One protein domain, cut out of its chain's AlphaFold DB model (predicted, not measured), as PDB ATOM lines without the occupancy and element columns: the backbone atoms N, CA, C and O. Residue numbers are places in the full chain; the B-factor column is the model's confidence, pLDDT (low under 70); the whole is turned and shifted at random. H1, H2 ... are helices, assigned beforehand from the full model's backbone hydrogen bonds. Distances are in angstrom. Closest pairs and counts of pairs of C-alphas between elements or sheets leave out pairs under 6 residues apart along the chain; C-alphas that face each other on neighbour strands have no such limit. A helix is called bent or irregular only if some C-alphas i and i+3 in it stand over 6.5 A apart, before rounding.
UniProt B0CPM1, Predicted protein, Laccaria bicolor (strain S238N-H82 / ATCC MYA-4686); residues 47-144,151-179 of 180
ATOM      1  N   ALA A  47     164.977 114.968 126.488       95.50
ATOM      2  CA  ALA A  47     164.051 115.593 127.416       95.50
ATOM      3  C   ALA A  47     164.224 117.122 127.411       95.50
ATOM      4  O   ALA A  47     165.314 117.642 127.176       95.50
ATOM      5  N   SER A  48     163.161 117.857 127.753       95.06
ATOM      6  CA  SER A  48     163.196 119.324 127.877       95.06
ATOM      7  C   SER A  48     164.307 119.821 128.806       95.06
ATOM      8  O   SER A  48     164.954 120.822 128.516       95.06
ATOM      9  N   VAL A  49     164.570 119.090 129.893       94.81
ATOM     10  CA  VAL A  49     165.646 119.420 130.837       94.81
ATOM     11  C   VAL A  49     167.039 119.242 130.231       94.81
ATOM     12  O   VAL A  49     167.896 120.070 130.492       94.81
ATOM     13  N   GLU A  50     167.260 118.242 129.370       95.81
ATOM     14  CA  GLU A  50     168.563 118.039 128.711       95.81
ATOM     15  C   GLU A  50     168.881 119.195 127.752       95.81
ATOM     16  O   GLU A  50     170.019 119.653 127.673       95.81
ATOM     17  N   VAL A  51     167.863 119.707 127.052       97.19
ATOM     18  CA  VAL A  51     168.021 120.877 126.178       97.19
ATOM     19  C   VAL A  51     168.252 122.146 127.001       97.19
ATOM     20  O   VAL A  51     169.122 122.942 126.657       97.19
ATOM     21  N   ALA A  52     167.520 122.332 128.101       96.94
ATOM     22  CA  ALA A  52     167.709 123.478 128.987       96.94
ATOM     23  C   ALA A  52     169.104 123.498 129.639       96.94
ATOM     24  O   ALA A  52     169.718 124.562 129.719       96.94
ATOM     25  N   ASP A  53     169.623 122.336 130.044       96.88
ATOM     26  CA  ASP A  53     170.991 122.186 130.558       96.88
ATOM     27  C   ASP A  53     172.011 122.628 129.517       96.88
ATOM     28  O   ASP A  53     172.880 123.452 129.794       96.88
ATOM     29  N   TRP A  54     171.846 122.150 128.283       95.88
ATOM     30  CA  TRP A  54     172.722 122.537 127.187       95.88
ATOM     31  C   TRP A  54     172.675 124.046 126.910       95.88
ATOM     32  O   TRP A  54     173.719 124.657 126.677       95.88
ATOM     33  N   ILE A  55     171.487 124.662 126.968       96.12
ATOM     34  CA  ILE A  55     171.311 126.115 126.817       96.12
ATOM     35  C   ILE A  55     172.068 126.875 127.914       96.12
ATOM     36  O   ILE A  55     172.717 127.876 127.609       96.12
ATOM     37  N   PHE A  56     172.006 126.413 129.167       96.75
ATOM     38  CA  PHE A  56     172.738 127.021 130.282       96.75
ATOM     39  C   PHE A  56     174.257 126.942 130.070       96.75
ATOM     40  O   PHE A  56     174.941 127.963 130.163       96.75
ATOM     41  N   ASP A  57     174.770 125.773 129.680       94.69
ATOM     42  CA  ASP A  57     176.200 125.563 129.403       94.69
ATOM     43  C   ASP A  57     176.712 126.398 128.213       94.69
ATOM     44  O   ASP A  57     177.911 126.658 128.088       94.69
ATOM     45  N   HIS A  58     175.806 126.855 127.341       92.88
ATOM     46  CA  HIS A  58     176.110 127.645 126.149       92.88
ATOM     47  C   HIS A  58     175.444 129.028 126.183       92.88
ATOM     48  O   HIS A  58     174.926 129.507 125.169       92.88
ATOM     49  N   GLY A  59     175.509 129.712 127.331       89.00
ATOM     50  CA  GLY A  59     174.821 130.989 127.579       89.00
ATOM     51  C   GLY A  59     175.145 132.158 126.631       89.00
ATOM     52  O   GLY A  59     174.479 133.191 126.647       89.00
ATOM     53  N   THR A  60     176.148 132.026 125.760       86.88
ATOM     54  CA  THR A  60     176.458 133.023 124.723       86.88
ATOM     55  C   THR A  60     175.627 132.864 123.446       86.88
ATOM     56  O   THR A  60     175.638 133.780 122.620       86.88
ATOM     57  N   LEU A  61     174.913 131.744 123.277       90.19
ATOM     58  CA  LEU A  61     174.155 131.405 122.072       90.19
ATOM     59  C   LEU A  61     172.721 131.956 122.075       90.19
ATOM     60  O   LEU A  61     172.213 132.487 123.064       90.19
ATOM     61  N   GLY A  62     172.071 131.836 120.914       90.50
ATOM     62  CA  GLY A  62     170.784 132.464 120.622       90.50
ATOM     63  C   GLY A  62     169.651 132.034 121.547       90.50
ATOM     64  O   GLY A  62     168.869 132.886 121.941       90.50
ATOM     65  N   ALA A  63     169.564 130.760 121.931       93.75
ATOM     66  CA  ALA A  63     168.460 130.277 122.757       93.75
ATOM     67  C   ALA A  63     168.490 130.858 124.178       93.75
ATOM     68  O   ALA A  63     167.457 131.299 124.677       93.75
ATOM     69  N   TYR A  64     169.674 130.935 124.795       95.25
ATOM     70  CA  TYR A  64     169.840 131.555 126.112       95.25
ATOM     71  C   TYR A  64     169.467 133.036 126.070       95.25
ATOM     72  O   TYR A  64     168.662 133.508 126.870       95.25
ATOM     73  N   ARG A  65     169.994 133.762 125.079       91.56
ATOM     74  CA  ARG A  65     169.629 135.165 124.852       91.56
ATOM     75  C   ARG A  65     168.133 135.309 124.584       91.56
ATOM     76  O   ARG A  65     167.516 136.212 125.123       91.56
ATOM     77  N   GLY A  66     167.536 134.400 123.819       91.69
ATOM     78  CA  GLY A  66     166.102 134.370 123.547       91.69
ATOM     79  C   GLY A  66     165.267 134.344 124.825       91.69
ATOM     80  O   GLY A  66     164.310 135.101 124.926       91.69
ATOM     81  N   LEU A  67     165.668 133.562 125.835       92.94
ATOM     82  CA  LEU A  67     165.019 133.585 127.155       92.94
ATOM     83  C   LEU A  67     165.112 134.971 127.809       92.94
ATOM     84  O   LEU A  67     164.108 135.491 128.290       92.94
ATOM     85  N   GLN A  68     166.293 135.593 127.788       90.38
ATOM     86  CA  GLN A  68     166.493 136.931 128.355       90.38
ATOM     87  C   GLN A  68     165.662 137.997 127.627       90.38
ATOM     88  O   GLN A  68     165.063 138.856 128.266       90.38
ATOM     89  N   HIS A  69     165.584 137.910 126.300       85.38
ATOM     90  CA  HIS A  69     164.802 138.813 125.456       85.38
ATOM     91  C   HIS A  69     163.289 138.648 125.651       85.38
ATOM     92  O   HIS A  69     162.546 139.619 125.558       85.38
ATOM     93  N   LEU A  70     162.825 137.450 126.017       85.38
ATOM     94  CA  LEU A  70     161.447 137.228 126.469       85.38
ATOM     95  C   LEU A  70     161.190 137.722 127.907       85.38
ATOM     96  O   LEU A  70     160.089 137.548 128.424       85.38
ATOM     97  N   GLY A  71     162.183 138.331 128.564       86.88
ATOM     98  CA  GLY A  71     162.056 138.918 129.898       86.88
ATOM     99  C   GLY A  71     162.356 137.965 131.056       86.88
ATOM    100  O   GLY A  71     162.184 138.349 132.213       86.88
ATOM    101  N   PHE A  72     162.823 136.739 130.791       88.81
ATOM    102  CA  PHE A  72     163.218 135.823 131.861       88.81
ATOM    103  C   PHE A  72     164.561 136.236 132.474       88.81
ATOM    104  O   PHE A  72     165.549 136.476 131.778       88.81
ATOM    105  N   ILE A  73     164.613 136.259 133.806       90.88
ATOM    106  CA  ILE A  73     165.847 136.477 134.562       90.88
ATOM    107  C   ILE A  73     166.409 135.106 134.931       90.88
ATOM    108  O   ILE A  73     165.848 134.415 135.781       90.88
ATOM    109  N   CYS A  74     167.511 134.720 134.287       92.81
ATOM    110  CA  CYS A  74     168.096 133.389 134.430       92.81
ATOM    111  C   CYS A  74     169.488 133.425 135.103       92.81
ATOM    112  O   CYS A  74     170.489 133.350 134.391       92.81
ATOM    113  N   PRO A  75     169.608 133.601 136.435       92.62
ATOM    114  CA  PRO A  75     170.911 133.662 137.109       92.62
ATOM    115  C   PRO A  75     171.608 132.299 137.260       92.62
ATOM    116  O   PRO A  75     172.817 132.257 137.480       92.62
ATOM    117  N   ASP A  76     170.868 131.193 137.170       95.38
ATOM    118  CA  ASP A  76     171.363 129.840 137.447       95.38
ATOM    119  C   ASP A  76     170.677 128.759 136.587       95.38
ATOM    120  O   ASP A  76     169.705 129.010 135.870       95.38
ATOM    121  N   LEU A  77     171.163 127.518 136.668       95.81
ATOM    122  CA  LEU A  77     170.619 126.397 135.898       95.81
ATOM    123  C   LEU A  77     169.127 126.138 136.180       95.81
ATOM    124  O   LEU A  77     168.362 125.828 135.265       95.81
ATOM    125  N   GLY A  78     168.694 126.274 137.435       95.25
ATOM    126  CA  GLY A  78     167.300 126.057 137.827       95.25
ATOM    127  C   GLY A  78     166.365 127.072 137.174       95.25
ATOM    128  O   GLY A  78     165.289 126.712 136.684       95.25
ATOM    129  N   SER A  79     166.805 128.325 137.094       93.94
ATOM    130  CA  SER A  79     166.072 129.391 136.414       93.94
ATOM    131  C   SER A  79     165.976 129.178 134.896       93.94
ATOM    132  O   SER A  79     164.885 129.323 134.348       93.94
ATOM    133  N   VAL A  80     167.047 128.721 134.225       96.88
ATOM    134  CA  VAL A  80     167.010 128.377 132.786       96.88
ATOM    135  C   VAL A  80     166.064 127.212 132.517       96.88
ATOM    136  O   VAL A  80     165.219 127.308 131.626       96.88
ATOM    137  N   ARG A  81     166.154 126.134 133.308       97.56
ATOM    138  CA  ARG A  81     165.226 124.994 133.222       97.56
ATOM    139  C   ARG A  81     163.780 125.444 133.363       97.56
ATOM    140  O   ARG A  81     162.944 125.063 132.549       97.56
ATOM    141  N   SER A  82     163.499 126.280 134.359       93.69
ATOM    142  CA  SER A  82     162.148 126.777 134.624       93.69
ATOM    143  C   SER A  82     161.626 127.638 133.479       93.69
ATOM    144  O   SER A  82     160.536 127.377 132.976       93.69
ATOM    145  N   ALA A  83     162.413 128.616 133.023       95.31
ATOM    146  CA  ALA A  83     162.054 129.486 131.906       95.31
ATOM    147  C   ALA A  83     161.780 128.673 130.635       95.31
ATOM    148  O   ALA A  83     160.723 128.803 130.021       95.31
ATOM    149  N   TYR A  84     162.683 127.758 130.286       97.38
ATOM    150  CA  TYR A  84     162.517 126.886 129.131       97.38
ATOM    151  C   TYR A  84     161.264 126.000 129.246       97.38
ATOM    152  O   TYR A  84     160.495 125.890 128.291       97.38
ATOM    153  N   MET A  85     161.018 125.396 130.414       96.81
ATOM    154  CA  MET A  85     159.836 124.560 130.647       96.81
ATOM    155  C   MET A  85     158.529 125.350 130.594       96.81
ATOM    156  O   MET A  85     157.551 124.830 130.066       96.81
ATOM    157  N   ILE A  86     158.498 126.586 131.099       92.81
ATOM    158  CA  ILE A  86     157.326 127.468 130.987       92.81
ATOM    159  C   ILE A  86     156.969 127.660 129.514       92.81
ATOM    160  O   ILE A  86     155.819 127.462 129.131       92.81
ATOM    161  N   ILE A  87     157.958 127.968 128.676       94.69
ATOM    162  CA  ILE A  87     157.751 128.180 127.239       94.69
ATOM    163  C   ILE A  87     157.323 126.882 126.553       94.69
ATOM    164  O   ILE A  87     156.362 126.880 125.784       94.69
ATOM    165  N   TYR A  88     157.999 125.769 126.848       96.38
ATOM    166  CA  TYR A  88     157.641 124.463 126.304       96.38
ATOM    167  C   TYR A  88     156.197 124.089 126.652       96.38
ATOM    168  O   TYR A  88     155.431 123.717 125.767       96.38
ATOM    169  N   ASN A  89     155.807 124.216 127.922       92.38
ATOM    170  CA  ASN A  89     154.470 123.863 128.392       92.38
ATOM    171  C   ASN A  89     153.404 124.790 127.813       92.38
ATOM    172  O   ASN A  89     152.363 124.304 127.385       92.38
ATOM    173  N   HIS A  90     153.683 126.093 127.735       89.88
ATOM    174  CA  HIS A  90     152.793 127.055 127.094       89.88
ATOM    175  C   HIS A  90     152.534 126.659 125.633       89.88
ATOM    176  O   HIS A  90     151.394 126.448 125.230       89.88
ATOM    177  N   LEU A  91     153.582 126.422 124.843       90.81
ATOM    178  CA  LEU A  91     153.417 125.979 123.456       90.81
ATOM    179  C   LEU A  91     152.713 124.621 123.359       90.81
ATOM    180  O   LEU A  91     151.867 124.426 122.494       90.81
ATOM    181  N   HIS A  92     153.019 123.683 124.256       91.69
ATOM    182  CA  HIS A  92     152.354 122.385 124.278       91.69
ATOM    183  C   HIS A  92     150.853 122.506 124.563       91.69
ATOM    184  O   HIS A  92     150.058 121.754 124.009       91.69
ATOM    185  N   GLN A  93     150.458 123.430 125.427       90.06
ATOM    186  CA  GLN A  93     149.067 123.613 125.800       90.06
ATOM    187  C   GLN A  93     148.264 124.351 124.728       90.06
ATOM    188  O   GLN A  93     147.115 123.994 124.478       90.06
ATOM    189  N   PHE A  94     148.858 125.370 124.108       89.31
ATOM    190  CA  PHE A  94     148.138 126.278 123.214       89.31
ATOM    191  C   PHE A  94     148.244 125.912 121.727       89.31
ATOM    192  O   PHE A  94     147.391 126.328 120.947       89.31
ATOM    193  N   LEU A  95     149.237 125.117 121.309       82.38
ATOM    194  CA  LEU A  95     149.277 124.579 119.945       82.38
ATOM    195  C   LEU A  95     148.295 123.415 119.799       82.38
ATOM    196  O   LEU A  95     148.237 122.527 120.652       82.38
ATOM    197  N   THR A  96     147.581 123.361 118.674       89.12
ATOM    198  CA  THR A  96     146.776 122.177 118.356       89.12
ATOM    199  C   THR A  96     147.666 121.003 117.965       89.12
ATOM    200  O   THR A  96     148.824 121.177 117.582       89.12
ATOM    201  N   GLU A  97     147.128 119.786 118.017       90.25
ATOM    202  CA  GLU A  97     147.862 118.593 117.577       90.25
ATOM    203  C   GLU A  97     148.293 118.676 116.104       90.25
ATOM    204  O   GLU A  97     149.390 118.232 115.754       90.25
ATOM    205  N   ASP A  98     147.486 119.311 115.251       90.31
ATOM    206  CA  ASP A  98     147.838 119.525 113.848       90.31
ATOM    207  C   ASP A  98     149.024 120.485 113.699       90.31
ATOM    208  O   ASP A  98     149.948 120.196 112.933       90.31
ATOM    209  N   ASP A  99     149.076 121.582 114.461       86.50
ATOM    210  CA  ASP A  99     150.238 122.482 114.411       86.50
ATOM    211  C   ASP A  99     151.466 121.832 115.013       86.50
ATOM    212  O   ASP A  99     152.550 121.950 114.446       86.50
ATOM    213  N   LYS A 100     151.317 121.108 116.129       89.12
ATOM    214  CA  LYS A 100     152.421 120.350 116.726       89.12
ATOM    215  C   LYS A 100     153.030 119.408 115.698       89.12
ATOM    216  O   LYS A 100     154.253 119.340 115.579       89.12
ATOM    217  N   LYS A 101     152.191 118.733 114.906       86.50
ATOM    218  CA  LYS A 101     152.632 117.851 113.824       86.50
ATOM    219  C   LYS A 101     153.312 118.613 112.687       86.50
ATOM    220  O   LYS A 101     154.358 118.169 112.222       86.50
ATOM    221  N   ILE A 102     152.755 119.743 112.246       88.50
ATOM    222  CA  ILE A 102     153.331 120.575 111.173       88.50
ATOM    223  C   ILE A 102     154.687 121.161 111.588       88.50
ATOM    224  O   ILE A 102     155.623 121.175 110.792       88.50
ATOM    225  N   LEU A 103     154.793 121.640 112.826       86.56
ATOM    226  CA  LEU A 103     155.980 122.300 113.369       86.56
ATOM    227  C   LEU A 103     157.059 121.310 113.824       86.56
ATOM    228  O   LEU A 103     158.197 121.716 114.055       86.56
ATOM    229  N   GLY A 104     156.719 120.027 113.987       89.25
ATOM    230  CA  GLY A 104     157.606 119.055 114.625       89.25
ATOM    231  C   GLY A 104     157.863 119.406 116.094       89.25
ATOM    232  O   GLY A 104     159.011 119.379 116.553       89.25
ATOM    233  N   PHE A 105     156.800 119.782 116.818       93.88
ATOM    234  CA  PHE A 105     156.873 120.242 118.203       93.88
ATOM    235  C   PHE A 105     157.621 119.235 119.081       93.88
ATOM    236  O   PHE A 105     157.268 118.062 119.191       93.88
ATOM    237  N   SER A 106     158.699 119.712 119.686       96.44
ATOM    238  CA  SER A 106     159.674 118.920 120.425       96.44
ATOM    239  C   SER A 106     160.553 119.854 121.256       96.44
ATOM    240  O   SER A 106     160.556 121.065 121.023       96.44
ATOM    241  N   PRO A 107     161.345 119.331 122.204       97.50
ATOM    242  CA  PRO A 107     162.320 120.157 122.909       97.50
ATOM    243  C   PRO A 107     163.309 120.849 121.952       97.50
ATOM    244  O   PRO A 107     163.578 122.047 122.055       97.50
ATOM    245  N   ILE A 108     163.771 120.137 120.922       96.69
ATOM    246  CA  ILE A 108     164.644 120.718 119.893       96.69
ATOM    247  C   ILE A 108     163.953 121.898 119.187       96.69
ATOM    248  O   ILE A 108     164.568 122.942 118.982       96.69
ATOM    249  N   PHE A 109     162.663 121.773 118.858       95.75
ATOM    250  CA  PHE A 109     161.896 122.867 118.253       95.75
ATOM    251  C   PHE A 109     161.865 124.124 119.134       95.75
ATOM    252  O   PHE A 109     162.062 125.223 118.622       95.75
ATOM    253  N   VAL A 110     161.652 123.981 120.447       96.31
ATOM    254  CA  VAL A 110     161.591 125.136 121.360       96.31
ATOM    255  C   VAL A 110     162.944 125.846 121.459       96.31
ATOM    256  O   VAL A 110     162.982 127.074 121.476       96.31
ATOM    257  N   GLU A 111     164.062 125.117 121.445       95.94
ATOM    258  CA  GLU A 111     165.395 125.737 121.379       95.94
ATOM    259  C   GLU A 111     165.588 126.526 120.076       95.94
ATOM    260  O   GLU A 111     165.965 127.702 120.115       95.94
ATOM    261  N   HIS A 112     165.237 125.935 118.930       93.06
ATOM    262  CA  HIS A 112     165.324 126.623 117.642       93.06
ATOM    263  C   HIS A 112     164.444 127.878 117.600       93.06
ATOM    264  O   HIS A 112     164.848 128.905 117.047       93.06
ATOM    265  N   LEU A 113     163.250 127.809 118.188       92.75
ATOM    266  CA  LEU A 113     162.335 128.934 118.300       92.75
ATOM    267  C   LEU A 113     162.946 130.071 119.129       92.75
ATOM    268  O   LEU A 113     162.946 131.217 118.679       92.75
ATOM    269  N   LEU A 114     163.525 129.760 120.292       93.31
ATOM    270  CA  LEU A 114     164.212 130.736 121.143       93.31
ATOM    271  C   LEU A 114     165.370 131.416 120.413       93.31
ATOM    272  O   LEU A 114     165.504 132.638 120.465       93.31
ATOM    273  N   CYS A 115     166.154 130.654 119.649       90.94
ATOM    274  CA  CYS A 115     167.198 131.201 118.784       90.94
ATOM    275  C   CYS A 115     166.668 132.231 117.769       90.94
ATOM    276  O   CYS A 115     167.406 133.128 117.353       90.94
ATOM    277  N   LYS A 116     165.401 132.125 117.352       86.06
ATOM    278  CA  LYS A 116     164.775 133.068 116.417       86.06
ATOM    279  C   LYS A 116     164.196 134.307 117.084       86.06
ATOM    280  O   LYS A 116     164.062 135.303 116.380       86.06
ATOM    281  N   VAL A 117     163.924 134.298 118.389       85.00
ATOM    282  CA  VAL A 117     163.442 135.488 119.121       85.00
ATOM    283  C   VAL A 117     164.411 136.658 118.934       85.00
ATOM    284  O   VAL A 117     164.026 137.702 118.412       85.00
ATOM    285  N   VAL A 118     165.695 136.434 119.231       75.19
ATOM    286  CA  VAL A 118     166.766 137.442 119.088       75.19
ATOM    287  C   VAL A 118     166.876 137.948 117.648       75.19
ATOM    288  O   VAL A 118     167.102 139.128 117.386       75.19
ATOM    289  N   TRP A 119     166.713 137.039 116.684       68.81
ATOM    290  CA  TRP A 119     166.805 137.369 115.267       68.81
ATOM    291  C   TRP A 119     165.648 138.250 114.799       68.81
ATOM    292  O   TRP A 119     165.868 139.203 114.051       68.81
ATOM    293  N   TRP A 120     164.424 137.947 115.233       67.62
ATOM    294  CA  TRP A 120     163.264 138.765 114.907       67.62
ATOM    295  C   TRP A 120     163.398 140.154 115.509       67.62
ATOM    296  O   TRP A 120     163.223 141.129 114.783       67.62
ATOM    297  N   GLU A 121     163.792 140.259 116.777       65.62
ATOM    298  CA  GLU A 121     163.984 141.552 117.435       65.62
ATOM    299  C   GLU A 121     164.989 142.438 116.693       65.62
ATOM    300  O   GLU A 121     164.671 143.587 116.394       65.62
ATOM    301  N   SER A 122     166.135 141.894 116.263       65.19
ATOM    302  CA  SER A 122     167.095 142.636 115.426       65.19
ATOM    303  C   SER A 122     166.443 143.188 114.154       65.19
ATOM    304  O   SER A 122     166.644 144.345 113.798       65.19
ATOM    305  N   ARG A 123     165.611 142.393 113.469       62.62
ATOM    306  CA  ARG A 123     164.936 142.825 112.230       62.62
ATOM    307  C   ARG A 123     163.847 143.869 112.465       62.62
ATOM    308  O   ARG A 123     163.605 144.696 111.584       62.62
ATOM    309  N   LEU A 124     163.196 143.816 113.621       60.88
ATOM    310  CA  LEU A 124     162.158 144.756 114.038       60.88
ATOM    311  C   LEU A 124     162.766 146.101 114.441       60.88
ATOM    312  O   LEU A 124     162.279 147.147 114.018       60.88
ATOM    313  N   VAL A 125     163.871 146.070 115.192       57.38
ATOM    314  CA  VAL A 125     164.639 147.261 115.584       57.38
ATOM    315  C   VAL A 125     165.281 147.930 114.364       57.38
ATOM    316  O   VAL A 125     165.286 149.153 114.263       57.38
ATOM    317  N   GLU A 126     165.747 147.153 113.381       57.47
ATOM    318  CA  GLU A 126     166.271 147.666 112.106       57.47
ATOM    319  C   GLU A 126     165.189 148.238 111.164       57.47
ATOM    320  O   GLU A 126     165.506 148.650 110.049       57.47
ATOM    321  N   GLY A 127     163.910 148.238 111.562       55.12
ATOM    322  CA  GLY A 127     162.806 148.768 110.753       55.12
ATOM    323  C   GLY A 127     162.541 147.987 109.461       55.12
ATOM    324  O   GLY A 127     161.805 148.458 108.596       55.12
ATOM    325  N   LYS A 128     163.120 146.787 109.314       53.31
ATOM    326  CA  LYS A 128     162.881 145.885 108.173       53.31
ATOM    327  C   LYS A 128     161.527 145.177 108.273       53.31
ATOM    328  O   LYS A 128     161.069 144.598 107.292       53.31
ATOM    329  N   VAL A 129     160.914 145.204 109.456       52.50
ATOM    330  CA  VAL A 129     159.628 144.591 109.798       52.50
ATOM    331  C   VAL A 129     158.898 145.555 110.753       52.50
ATOM    332  O   VAL A 129     159.553 146.180 111.587       52.50
ATOM    333  N   CYS A 130     157.572 145.729 110.634       47.81
ATOM    334  CA  CYS A 130     156.802 146.560 111.580       47.81
ATOM    335  C   CYS A 130     156.991 146.034 113.012       47.81
ATOM    336  O   CYS A 130     156.917 144.827 113.201       47.81
ATOM    337  N   SER A 131     157.250 146.913 113.991       50.12
ATOM    338  CA  SER A 131     157.594 146.530 115.376       50.12
ATOM    339  C   SER A 131     156.621 145.512 115.989       50.12
ATOM    340  O   SER A 131     155.443 145.512 115.638       50.12
ATOM    341  N   LEU A 132     157.086 144.680 116.938       48.31
ATOM    342  CA  LEU A 132     156.229 143.681 117.609       48.31
ATOM    343  C   LEU A 132     155.012 144.333 118.240       48.31
ATOM    344  O   LEU A 132     153.922 143.808 118.089       48.31
ATOM    345  N   ASP A 133     155.180 145.509 118.841       45.72
ATOM    346  CA  ASP A 133     154.069 146.272 119.409       45.72
ATOM    347  C   ASP A 133     153.064 146.711 118.344       45.72
ATOM    348  O   ASP A 133     151.872 146.732 118.606       45.72
ATOM    349  N   LYS A 134     153.510 147.024 117.121       49.97
ATOM    350  CA  LYS A 134     152.615 147.354 116.003       49.97
ATOM    351  C   LYS A 134     151.964 146.116 115.409       49.97
ATOM    352  O   LYS A 134     150.816 146.211 115.012       49.97
ATOM    353  N   MET A 135     152.655 144.978 115.363       50.84
ATOM    354  CA  MET A 135     152.064 143.701 114.957       50.84
ATOM    355  C   MET A 135     151.019 143.240 115.976       50.84
ATOM    356  O   MET A 135     149.895 142.942 115.590       50.84
ATOM    357  N   ALA A 136     151.352 143.288 117.266       49.53
ATOM    358  CA  ALA A 136     150.464 142.980 118.379       49.53
ATOM    359  C   ALA A 136     149.294 143.968 118.489       49.53
ATOM    360  O   ALA A 136     148.186 143.537 118.767       49.53
ATOM    361  N   ALA A 137     149.506 145.262 118.222       48.69
ATOM    362  CA  ALA A 137     148.438 146.267 118.194       48.69
ATOM    363  C   ALA A 137     147.626 146.275 116.888       48.69
ATOM    364  O   ALA A 137     146.525 146.809 116.868       48.69
ATOM    365  N   SER A 138     148.160 145.725 115.789       47.97
ATOM    366  CA  SER A 138     147.416 145.512 114.534       47.97
ATOM    367  C   SER A 138     146.590 144.230 114.544       47.97
ATOM    368  O   SER A 138     145.711 144.056 113.703       47.97
ATOM    369  N   ILE A 139     146.862 143.343 115.503       46.72
ATOM    370  CA  ILE A 139     145.890 142.362 115.953       46.72
ATOM    371  C   ILE A 139     144.907 143.176 116.793       46.72
ATOM    372  O   ILE A 139     145.055 143.302 118.006       46.72
ATOM    373  N   ASP A 140     143.911 143.777 116.131       40.44
ATOM    374  CA  ASP A 140     142.636 143.994 116.805       40.44
ATOM    375  C   ASP A 140     142.329 142.644 117.456       40.44
ATOM    376  O   ASP A 140     142.238 141.626 116.767       40.44
ATOM    377  N   LEU A 141     142.289 142.604 118.784       47.94
ATOM    378  CA  LEU A 141     141.741 141.473 119.503       47.94
ATOM    379  C   LEU A 141     140.244 141.769 119.695       47.94
ATOM    380  O   LEU A 141     139.859 142.240 120.767       47.94
ATOM    381  N   PRO A 142     139.347 141.451 118.735       40.28
ATOM    382  CA  PRO A 142     138.190 140.691 119.152       40.28
ATOM    383  C   PRO A 142     138.712 139.388 119.773       40.28
ATOM    384  O   PRO A 142     139.869 139.010 119.595       40.28
ATOM    385  N   GLU A 143     137.867 138.662 120.479       46.28
ATOM    386  CA  GLU A 143     138.132 137.292 120.926       46.28
ATOM    387  C   GLU A 143     138.314 136.311 119.735       46.28
ATOM    388  O   GLU A 143     137.705 135.241 119.691       46.28
ATOM    389  N   GLU A 144     139.110 136.654 118.716       45.00
ATOM    390  CA  GLU A 144     139.463 135.779 117.614       45.00
ATOM    391  C   GLU A 144     140.359 134.682 118.167       45.00
ATOM    392  O   GLU A 144     141.574 134.808 118.325       45.00
ATOM    393  N   ASN A 151     148.635 131.292 109.167       49.31
ATOM    394  CA  ASN A 151     150.050 131.683 109.078       49.31
ATOM    395  C   ASN A 151     150.841 130.971 107.960       49.31
ATOM    396  O   ASN A 151     152.032 131.218 107.803       49.31
ATOM    397  N   LYS A 152     150.226 130.079 107.161       43.22
ATOM    398  CA  LYS A 152     150.929 129.403 106.047       43.22
ATOM    399  C   LYS A 152     151.254 130.341 104.878       43.22
ATOM    400  O   LYS A 152     152.095 130.002 104.050       43.22
ATOM    401  N   THR A 153     150.584 131.488 104.796       44.19
ATOM    402  CA  THR A 153     150.674 132.427 103.666       44.19
ATOM    403  C   THR A 153     151.344 133.754 104.011       44.19
ATOM    404  O   THR A 153     151.664 134.506 103.097       44.19
ATOM    405  N   ASP A 154     151.594 134.032 105.293       45.38
ATOM    406  CA  ASP A 154     152.204 135.282 105.750       45.38
ATOM    407  C   ASP A 154     153.557 135.008 106.424       45.38
ATOM    408  O   ASP A 154     153.631 134.500 107.541       45.38
ATOM    409  N   GLN A 155     154.648 135.335 105.725       46.28
ATOM    410  CA  GLN A 155     156.020 135.163 106.224       46.28
ATOM    411  C   GLN A 155     156.439 136.245 107.238       46.28
ATOM    412  O   GLN A 155     157.592 136.250 107.677       46.28
ATOM    413  N   LEU A 156     155.543 137.180 107.574       41.44
ATOM    414  CA  LEU A 156     155.807 138.320 108.452       41.44
ATOM    415  C   LEU A 156     155.094 138.218 109.810       41.44
ATOM    416  O   LEU A 156     155.410 139.007 110.696       41.44
ATOM    417  N   ALA A 157     154.188 137.258 110.009       43.88
ATOM    418  CA  ALA A 157     153.466 137.084 111.269       43.88
ATOM    419  C   ALA A 157     154.241 136.204 112.272       43.88
ATOM    420  O   ALA A 157     154.716 135.115 111.939       43.88
ATOM    421  N   PHE A 158     154.355 136.659 113.526       44.16
ATOM    422  CA  PHE A 158     154.922 135.863 114.622       44.16
ATOM    423  C   PHE A 158     153.972 134.685 114.946       44.16
ATOM    424  O   PHE A 158     152.766 134.899 115.060       44.16
ATOM    425  N   PRO A 159     154.459 133.435 115.073       49.75
ATOM    426  CA  PRO A 159     153.600 132.250 114.954       49.75
ATOM    427  C   PRO A 159     152.639 131.969 116.126       49.75
ATOM    428  O   PRO A 159     151.775 131.105 115.974       49.75
ATOM    429  N   PHE A 160     152.746 132.661 117.264       43.91
ATOM    430  CA  PHE A 160     151.853 132.484 118.420       43.91
ATOM    431  C   PHE A 160     151.813 133.755 119.299       43.91
ATOM    432  O   PHE A 160     152.863 134.362 119.529       43.91
ATOM    433  N   PRO A 161     150.640 134.173 119.811       42.09
ATOM    434  CA  PRO A 161     150.552 135.224 120.819       42.09
ATOM    435  C   PRO A 161     151.024 134.695 122.182       42.09
ATOM    436  O   PRO A 161     150.518 133.693 122.679       42.09
ATOM    437  N   PHE A 162     151.992 135.377 122.798       38.84
ATOM    438  CA  PHE A 162     152.420 135.117 124.177       38.84
ATOM    439  C   PHE A 162     151.440 135.801 125.141       38.84
ATOM    440  O   PHE A 162     151.690 136.897 125.635       38.84
ATOM    441  N   SER A 163     150.289 135.180 125.393       42.19
ATOM    442  CA  SER A 163     149.414 135.565 126.505       42.19
ATOM    443  C   SER A 163     149.465 134.466 127.559       42.19
ATOM    444  O   SER A 163     148.755 133.468 127.466       42.19
ATOM    445  N   SER A 164     150.355 134.591 128.537       44.47
ATOM    446  CA  SER A 164     150.366 133.672 129.675       44.47
ATOM    447  C   SER A 164     149.392 134.184 130.734       44.47
ATOM    448  O   SER A 164     149.593 135.269 131.278       44.47
ATOM    449  N   ASP A 165     148.346 133.411 131.029       53.12
ATOM    450  CA  ASP A 165     147.506 133.621 132.211       53.12
ATOM    451  C   ASP A 165     148.400 133.579 133.475       53.12
ATOM    452  O   ASP A 165     149.103 132.581 133.698       53.12
ATOM    453  N   PRO A 166     148.423 134.640 134.305       51.62
ATOM    454  CA  PRO A 166     149.230 134.696 135.523       51.62
ATOM    455  C   PRO A 166     149.024 133.510 136.478       51.62
ATOM    456  O   PRO A 166     149.958 133.126 137.190       51.62
ATOM    457  N   GLU A 167     147.832 132.909 136.503       56.12
ATOM    458  CA  GLU A 167     147.531 131.769 137.375       56.12
ATOM    459  C   GLU A 167     148.131 130.451 136.852       56.12
ATOM    460  O   GLU A 167     148.616 129.627 137.637       56.12
ATOM    461  N   GLU A 168     148.222 130.272 135.532       56.59
ATOM    462  CA  GLU A 168     148.932 129.131 134.940       56.59
ATOM    463  C   GLU A 168     150.438 129.206 135.145       56.59
ATOM    464  O   GLU A 168     151.095 128.188 135.411       56.59
ATOM    465  N   LEU A 169     150.988 130.420 135.088       54.22
ATOM    466  CA  LEU A 169     152.398 130.655 135.367       54.22
ATOM    467  C   LEU A 169     152.733 130.218 136.804       54.22
ATOM    468  O   LEU A 169     153.678 129.454 137.023       54.22
ATOM    469  N   LYS A 170     151.899 130.603 137.781       57.28
ATOM    470  CA  LYS A 170     152.033 130.181 139.187       57.28
ATOM    471  C   LYS A 170     151.923 128.667 139.356       57.28
ATOM    472  O   LYS A 170     152.711 128.074 140.099       57.28
ATOM    473  N   LYS A 171     150.978 128.017 138.672       64.31
ATOM    474  CA  LYS A 171     150.789 126.558 138.739       64.31
ATOM    475  C   LYS A 171     151.999 125.801 138.189       64.31
ATOM    476  O   LYS A 171     152.431 124.810 138.786       64.31
ATOM    477  N   THR A 172     152.582 126.300 137.102       52.88
ATOM    478  CA  THR A 172     153.790 125.735 136.487       52.88
ATOM    479  C   THR A 172     154.996 125.872 137.415       52.88
ATOM    480  O   THR A 172     155.650 124.872 137.706       52.88
ATOM    481  N   ILE A 173     155.225 127.065 137.979       59.31
ATOM    482  CA  ILE A 173     156.287 127.313 138.973       59.31
ATOM    483  C   ILE A 173     156.134 126.373 140.178       59.31
ATOM    484  O   ILE A 173     157.085 125.704 140.578       59.31
ATOM    485  N   THR A 174     154.918 126.243 140.711       62.69
ATOM    486  CA  THR A 174     154.633 125.386 141.875       62.69
ATOM    487  C   THR A 174     154.875 123.903 141.582       62.69
ATOM    488  O   THR A 174     155.304 123.155 142.457       62.69
ATOM    489  N   THR A 175     154.600 123.458 140.355       61.72
ATOM    490  CA  THR A 175     154.833 122.069 139.935       61.72
ATOM    491  C   THR A 175     156.328 121.778 139.815       61.72
ATOM    492  O   THR A 175     156.777 120.727 140.259       61.72
ATOM    493  N   ILE A 176     157.108 122.731 139.300       47.03
ATOM    494  CA  ILE A 176     158.567 122.613 139.180       47.03
ATOM    495  C   ILE A 176     159.232 122.574 140.564       47.03
ATOM    496  O   ILE A 176     160.095 121.733 140.802       47.03
ATOM    497  N   MET A 177     158.782 123.405 141.511       47.34
ATOM    498  CA  MET A 177     159.321 123.431 142.881       47.34
ATOM    499  C   MET A 177     159.016 122.167 143.704       47.34
ATOM    500  O   MET A 177     159.638 121.960 144.739       47.34
ATOM    501  N   LYS A 178     158.067 121.322 143.278       44.28
ATOM    502  CA  LYS A 178     157.713 120.059 143.956       44.28
ATOM    503  C   LYS A 178     158.485 118.836 143.451       44.28
ATOM    504  O   LYS A 178     158.337 117.765 144.027       44.28
ATOM    505  N   ILE A 179     159.229 118.977 142.354       43.28
ATOM    506  CA  ILE A 179     160.008 117.893 141.729       43.28
ATOM    507  C   ILE A 179     161.496 117.963 142.158       43.28
ATOM    508  O   ILE A 179     162.281 117.090 141.790       43.28
TER     509      ILE A 179
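AT A GLANCE: This is residues 47 to 144 and 151 to 179 of the 180 residues of the protein "Predicted protein" of Laccaria bicolor (strain S238N-H82 / ATCC MYA-4686) (UniProt B0CPM1). H1, H2, H3 and H5 make a core of crossed helices, in which H1 and H2 pack on both H3 and the longest helix, H5, and H7 packs on H3. H4 is a small corner piece between the end of H3 and the start of H5, H6 is near the far end of H5, and a long stretch without a named element, residues 151 to 165, leads to H7. The printed part has 127 residues with seven named helices, H1 to H7 in order along the chain, and no named strand; its class is all helix. It is compact, with a radius of gyration of the C-alphas of 15.1 A, and spans 40 by 32 by 27 A.

IN THESE COORDINATES: H1, residues 48 to 57, begins with C-alpha 48 at (163.196, 119.324, 127.877) and is 14.5 A long. H2 is residues 62 to 69. H3, residues 77 to 94, is 25.8 A long from first to last C-alpha. H4 is residues 97 to 103. H5, residues 107 to 125, is 28.2 A long, with C-alpha 125 at (164.639, 147.261, 115.584). It is neither bent nor irregular, but only just: C-alphas 115 and 118 are 6.3 A apart. H6 is residues 132 to 138. H7, residues 166 to 177, is 16.8 A long and ends with C-alpha 177 at (159.321, 123.431, 142.881).

HOW THE PARTS SIT: H3 is the hub, touching H1, H2, H5 and H7. H1 touches H3 at a steep tilt of 41 degrees, opposite ways; their closest C-alphas, of Ala 52 and Arg 81, are 5.1 A apart. H2 touches residues 80 to 84 of H3, about perpendicular at 86 degrees, closest at the C-alphas of Leu 67 and Ala 83, 6.9 A. H3 and H5 only just touch, with 3 pairs of C-alphas within 8 A, about perpendicular at 89 degrees; the closest are Tyr 88 and Val 110, 6.4 A. H2 touches residues 111 to 118 of H5, with the C-alphas of Gly 62 and Cys 115 closest at 4.2 A. Residues 107 to 111 of H5 touch H1, closest at the C-alphas of Ser 48 and Pro 107, 5.1 A. H1 and H2 only just touch, with 3 pairs of C-alphas within 8 A, and only at the corner by their link; the closest C-alphas, of Ile 55 and Tyr 64, are 5.7 A apart. H7 touches residues 82 to 86 of H3 at a steep tilt of 49 degrees, opposite ways; the C-alphas of Ile 86 and Thr 172 are closest, 6.8 A. H4 is close to but not clearly touching H3, with the closest C-alphas, of His 92 and Lys 100, 7.8 A apart. H6 is close to but not clearly touching H5, at Leu 132 and Leu 124, whose C-alphas are 7.0 A apart. Every O i to N i+4 pair is within hydrogen-bond range in H1, H2, H3, H4, H6 and H7, and 13 of 15 are in H5.

THE WHOLE: The two farthest C-alphas, of Lys 128 and Lys 178, are 44.4 A apart. Residues 145 to 150 are cut out, and C-alphas 144 and 151 are 14.2 A apart across the cut, which falls in the link from H6 to H7. Of the links printed whole, none is long. The mean pLDDT of the printed part is 74.3, and 55 residues, 119 to 144 and 151 to 179, are under 70.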